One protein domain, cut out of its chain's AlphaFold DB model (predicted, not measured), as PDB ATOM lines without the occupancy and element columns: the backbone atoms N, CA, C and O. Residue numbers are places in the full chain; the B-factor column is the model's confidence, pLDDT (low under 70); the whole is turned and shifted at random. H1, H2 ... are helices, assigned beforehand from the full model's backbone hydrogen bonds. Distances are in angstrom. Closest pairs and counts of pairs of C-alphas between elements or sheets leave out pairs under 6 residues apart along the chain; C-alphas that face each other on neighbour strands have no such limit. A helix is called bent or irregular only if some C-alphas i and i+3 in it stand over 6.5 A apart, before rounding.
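This is residues 2 to 44 of the 413 residues of an uncharacterized protein of Streptomyces fradiae ATCC 10745 = DSM 40063 (UniProt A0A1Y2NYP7). Two helices, H1 and H2, run side by side in opposite ways as a helical hairpin, and a long unnamed loop joins them at one end. The two helices touch through a part of H2 alone, and residues 20 to 25 of the loop stick out. The printed part has 43 residues with two named helices, H1 then H2, and no named strand; its class is all helix. It is compact, with a radius of gyration of the C-alphas of 10.5 A, and the C-alphas span 28 by 19 by 14 A.

H1 covers residues 2 to 14 and measures 19.0 A from C-alpha 2 at (58.264, 302.972, 36.203) to C-alpha 14 at (43.330, 303.713, 47.998). It is neither bent nor irregular, but only just: C-alphas 2 and 5 are 6.1 A apart. Residues 15 to 28 hold no named element. H2 covers residues 29 to 42 and measures 20.0 A, ending with C-alpha 42 at (40.636, 305.972, 28.980). H2 is irregular, with C-alphas 36 and 39 lying 7.0 A apart.

H1 and H2 form a helical hairpin and touch, with 6 pairs of C-alphas within 8 A. Their closest C-alphas are those of Ala 12 and Phe 33, 5.7 A apart. H2 touches H1 with residues 33 to 37 alone. The helices run opposite ways at a shallow tilt of 29 degrees, with their centres 11.3 A apart. Of the O i to N i+4 pairs, 7 of 9 in H1 and 8 of 10 in H2 are within hydrogen-bond range.

The two C-alphas farthest apart are those of Leu 2 and Gly 25, at 30.3 A. The printed part has no cut. The link from H1 to H2, 14 residues, is long, and its residues 20 to 25 stand free. The mean pLDDT of the printed part is 74.0, and residues 2 to 7, residue 24 and residues 40 to 44 are under 70.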
ATOM      1  N   LEU A   2      58.289 303.481  34.806       28.52
ATOM      2  CA  LEU A   2      58.264 302.972  36.203       28.52
ATOM      3  C   LEU A   2      57.194 303.609  37.126       28.52
ATOM      4  O   LEU A   2      56.832 303.019  38.146       28.52
ATOM      5  N   ALA A   3      56.665 304.786  36.776       36.47
ATOM      6  CA  ALA A   3      55.674 305.507  37.579       36.47
ATOM      7  C   ALA A   3      54.253 304.899  37.513       36.47
ATOM      8  O   ALA A   3      53.534 304.928  38.512       36.47
ATOM      9  N   GLN A   4      53.855 304.296  36.385       46.69
ATOM     10  CA  GLN A   4      52.479 303.813  36.167       46.69
ATOM     11  C   GLN A   4      52.176 302.492  36.892       46.69
ATOM     12  O   GLN A   4      51.103 302.339  37.472       46.69
ATOM     13  N   THR A   5      53.147 301.575  36.993       48.59
ATOM     14  CA  THR A   5      53.026 300.355  37.822       48.59
ATOM     15  C   THR A   5      52.764 300.667  39.297       48.59
ATOM     16  O   THR A   5      52.114 299.892  39.997       48.59
ATOM     17  N   ASN A   6      53.230 301.825  39.773       61.31
ATOM     18  CA  ASN A   6      52.975 302.274  41.136       61.31
ATOM     19  C   ASN A   6      51.595 302.945  41.270       61.31
ATOM     20  O   ASN A   6      51.010 302.912  42.351       61.31
ATOM     21  N   ALA A   7      51.042 303.502  40.187       66.06
ATOM     22  CA  ALA A   7      49.741 304.169  40.182       66.06
ATOM     23  C   ALA A   7      48.581 303.182  40.373       66.06
ATOM     24  O   ALA A   7      47.740 303.411  41.238       66.06
ATOM     25  N   VAL A   8      48.580 302.043  39.668       70.88
ATOM     26  CA  VAL A   8      47.527 301.014  39.807       70.88
ATOM     27  C   VAL A   8      47.578 300.348  41.185       70.88
ATOM     28  O   VAL A   8      46.557 300.221  41.854       70.88
ATOM     29  N   ALA A   9      48.772 299.997  41.672       72.56
ATOM     30  CA  ALA A   9      48.939 299.440  43.016       72.56
ATOM     31  C   ALA A   9      48.539 300.444  44.116       72.56
ATOM     32  O   ALA A   9      47.984 300.073  45.151       72.56
ATOM     33  N   THR A  10      48.789 301.736  43.894       79.12
ATOM     34  CA  THR A  10      48.366 302.802  44.812       79.12
ATOM     35  C   THR A  10      46.862 303.047  44.740       79.12
ATOM     36  O   THR A  10      46.243 303.222  45.787       79.12
ATOM     37  N   ALA A  11      46.256 302.972  43.554       81.31
ATOM     38  CA  ALA A  11      44.810 303.017  43.371       81.31
ATOM     39  C   ALA A  11      44.115 301.838  44.065       81.31
ATOM     40  O   ALA A  11      43.126 302.051  44.758       81.31
ATOM     41  N   ALA A  12      44.671 300.624  43.972       82.25
ATOM     42  CA  ALA A  12      44.151 299.441  44.657       82.25
ATOM     43  C   ALA A  12      44.153 299.611  46.183       82.25
ATOM     44  O   ALA A  12      43.134 299.389  46.834       82.25
ATOM     45  N   ARG A  13      45.264 300.102  46.751       83.19
ATOM     46  CA  ARG A  13      45.346 300.431  48.184       83.19
ATOM     47  C   ARG A  13      44.365 301.535  48.579       83.19
ATOM     48  O   ARG A  13      43.718 301.430  49.614       83.19
ATOM     49  N   ARG A  14      44.236 302.579  47.756       84.25
ATOM     50  CA  ARG A  14      43.330 303.713  47.998       84.25
ATOM     51  C   ARG A  14      41.856 303.307  47.939       84.25
ATOM     52  O   ARG A  14      41.057 303.859  48.684       84.25
ATOM     53  N   ALA A  15      41.518 302.340  47.092       84.56
ATOM     54  CA  ALA A  15      40.187 301.753  46.996       84.56
ATOM     55  C   ALA A  15      39.871 300.758  48.129       84.56
ATOM     56  O   ALA A  15      38.735 300.310  48.244       84.56
ATOM     57  N   GLY A  16      40.858 300.411  48.965       84.94
ATOM     58  CA  GLY A  16      40.691 299.464  50.068       84.94
ATOM     59  C   GLY A  16      40.676 297.996  49.639       84.94
ATOM     60  O   GLY A  16      40.117 297.174  50.360       84.94
ATOM     61  N   LEU A  17      41.265 297.656  48.485       85.56
ATOM     62  CA  LEU A  17      41.382 296.265  48.048       85.56
ATOM     63  C   LEU A  17      42.382 295.496  48.918       85.56
ATOM     64  O   LEU A  17      43.542 295.889  49.070       85.56
ATOM     65  N   ASP A  18      41.932 294.358  49.437       81.06
ATOM     66  CA  ASP A  18      42.760 293.367  50.108       81.06
ATOM     67  C   ASP A  18      43.399 292.450  49.059       81.06
ATOM     68  O   ASP A  18      42.730 291.637  48.417       81.06
ATOM     69  N   GLY A  19      44.719 292.577  48.892       75.69
ATOM     70  CA  GLY A  19      45.499 291.774  47.947       75.69
ATOM     71  C   GLY A  19      45.607 290.288  48.307       75.69
ATOM     72  O   GLY A  19      46.154 289.520  47.520       75.69
ATOM     73  N   THR A  20      45.113 289.872  49.476       77.44
ATOM     74  CA  THR A  20      45.084 288.464  49.907       77.44
ATOM     75  C   THR A  20      43.764 287.762  49.593       77.44
ATOM     76  O   THR A  20      43.642 286.553  49.792       77.44
ATOM     77  N   ARG A  21      42.771 288.501  49.082       74.44
ATOM     78  CA  ARG A  21      41.434 287.994  48.763       74.44
ATOM     79  C   ARG A  21      41.127 288.140  47.270       74.44
ATOM     80  O   ARG A  21      41.649 289.051  46.628       74.44
ATOM     81  N   PRO A  22      40.258 287.282  46.702       72.94
ATOM     82  CA  PRO A  22      39.776 287.454  45.334       72.94
ATOM     83  C   PRO A  22      39.142 288.830  45.133       72.94
ATOM     84  O   PRO A  22      38.565 289.395  46.060       72.94
ATOM     85  N   PHE A  23      39.225 289.362  43.914       74.44
ATOM     86  CA  PHE A  23      38.672 290.676  43.575       74.44
ATOM     87  C   PHE A  23      37.145 290.732  43.783       74.44
ATOM     88  O   PHE A  23      36.604 291.735  44.244       74.44
ATOM     89  N   ALA A  24      36.445 289.625  43.515       66.31
ATOM     90  CA  ALA A  24      35.024 289.468  43.816       66.31
ATOM     91  C   ALA A  24      34.786 289.225  45.319       66.31
ATOM     92  O   ALA A  24      35.495 288.449  45.954       66.31
ATOM     93  N   GLY A  25      33.749 289.858  45.882       75.19
ATOM     94  CA  GLY A  25      33.353 289.670  47.287       75.19
ATOM     95  C   GLY A  25      33.972 290.656  48.285       75.19
ATOM     96  O   GLY A  25      33.781 290.498  49.487       75.19
ATOM     97  N   GLN A  26      34.664 291.698  47.812       88.12
ATOM     98  CA  GLN A  26      35.247 292.754  48.658       88.12
ATOM     99  C   GLN A  26      34.334 293.992  48.829       88.12
ATOM    100  O   GLN A  26      34.805 295.104  49.068       88.12
ATOM    101  N   GLY A  27      33.014 293.823  48.691       87.56
ATOM    102  CA  GLY A  27      32.038 294.911  48.832       87.56
ATOM    103  C   GLY A  27      32.177 295.983  47.745       87.56
ATOM    104  O   GLY A  27      32.156 295.663  46.560       87.56
ATOM    105  N   MET A  28      32.308 297.252  48.151       86.06
ATOM    106  CA  MET A  28      32.400 298.412  47.246       86.06
ATOM    107  C   MET A  28      33.816 298.671  46.705       86.06
ATOM    108  O   MET A  28      33.966 299.393  45.720       86.06
ATOM    109  N   ALA A  29      34.851 298.088  47.323       85.56
ATOM    110  CA  ALA A  29      36.253 298.336  46.972       85.56
ATOM    111  C   ALA A  29      36.587 298.057  45.488       85.56
ATOM    112  O   ALA A  29      37.283 298.872  44.882       85.56
ATOM    113  N   PRO A  30      36.060 296.993  44.845       84.25
ATOM    114  CA  PRO A  30      36.251 296.763  43.412       84.25
ATOM    115  C   PRO A  30      35.676 297.878  42.532       84.25
ATOM    116  O   PRO A  30      36.345 298.334  41.608       84.25
ATOM    117  N   GLY A  31      34.460 298.349  42.833       80.31
ATOM    118  CA  GLY A  31      33.821 299.433  42.080       80.31
ATOM    119  C   GLY A  31      34.593 300.745  42.209       80.31
ATOM    120  O   GLY A  31      34.791 301.456  41.226       80.31
ATOM    121  N   GLU A  32      35.112 301.015  43.405       85.00
ATOM    122  CA  GLU A  32      35.870 302.234  43.664       85.00
ATOM    123  C   GLU A  32      37.285 302.193  43.086       85.00
ATOM    124  O   GLU A  32      37.787 303.203  42.592       85.00
ATOM    125  N   PHE A  33      37.896 301.010  43.029       86.69
ATOM    126  CA  PHE A  33      39.114 300.795  42.263       86.69
ATOM    127  C   PHE A  33      38.892 301.084  40.781       86.69
ATOM    128  O   PHE A  33      39.638 301.886  40.222       86.69
ATOM    129  N   VAL A  34      37.847 300.502  40.176       82.56
ATOM    130  CA  VAL A  34      37.498 300.724  38.761       82.56
ATOM    131  C   VAL A  34      37.293 302.212  38.489       82.56
ATOM    132  O   VAL A  34      37.878 302.732  37.545       82.56
ATOM    133  N   ARG A  35      36.555 302.931  39.345       83.94
ATOM    134  CA  ARG A  35      36.354 304.383  39.210       83.94
ATOM    135  C   ARG A  35      37.671 305.168  39.211       83.94
ATOM    136  O   ARG A  35      37.803 306.124  38.455       83.94
ATOM    137  N   ILE A  36      38.630 304.788  40.058       82.81
ATOM    138  CA  ILE A  36      39.926 305.474  40.179       82.81
ATOM    139  C   ILE A  36      40.839 305.171  38.985       82.81
ATOM    140  O   ILE A  36      41.554 306.065  38.537       82.81
ATOM    141  N   VAL A  37      40.847 303.934  38.483       79.69
ATOM    142  CA  VAL A  37      41.731 303.547  37.370       79.69
ATOM    143  C   VAL A  37      41.134 303.832  35.999       79.69
ATOM    144  O   VAL A  37      41.890 303.927  35.041       79.69
ATOM    145  N   ARG A  38      39.813 304.012  35.886       78.19
ATOM    146  CA  ARG A  38      39.128 304.256  34.610       78.19
ATOM    147  C   ARG A  38      39.767 305.385  33.782       78.19
ATOM    148  O   ARG A  38      40.099 305.094  32.641       78.19
ATOM    149  N   PRO A  39      40.077 306.581  34.323       76.69
ATOM    150  CA  PRO A  39      40.725 307.636  33.535       76.69
ATOM    151  C   PRO A  39      42.133 307.266  33.040       76.69
ATOM    152  O   PRO A  39      42.582 307.764  32.013       76.69
ATOM    153  N   LEU A  40      42.842 306.387  33.764       68.69
ATOM    154  CA  LEU A  40      44.151 305.881  33.338       68.69
ATOM    155  C   LEU A  40      44.027 304.919  32.159       68.69
ATOM    156  O   LEU A  40      44.949 304.851  31.364       68.69
ATOM    157  N   PHE A  41      42.919 304.176  32.070       66.19
ATOM    158  CA  PHE A  41      42.622 303.296  30.939       66.19
ATOM    159  C   PHE A  41      41.997 304.052  29.762       66.19
ATOM    160  O   PHE A  41      42.283 303.718  28.624       66.19
ATOM    161  N   GLU A  42      41.200 305.092  30.019       65.12
ATOM    162  CA  GLU A  42      40.636 305.972  28.980       65.12
ATOM    163  C   GLU A  42      41.715 306.790  28.248       65.12
ATOM    164  O   GLU A  42      41.486 307.241  27.136       65.12
ATOM    165  N   THR A  43      42.894 306.959  28.854       59.78
ATOM    166  CA  THR A  43      44.072 307.610  28.248       59.78
ATOM    167  C   THR A  43      45.194 306.616  27.933       59.78
ATOM    168  O   THR A  43      46.327 307.014  27.661       59.78
ATOM    169  N   TRP A  44      44.909 305.312  28.024       63.09
ATOM    170  CA  TRP A  44      45.890 304.261  27.784       63.09
ATOM    171  C   TRP A  44      46.008 304.003  26.288       63.09
ATOM    172  O   TRP A  44      45.271 303.201  25.723       63.09
TER     173      TRP A  44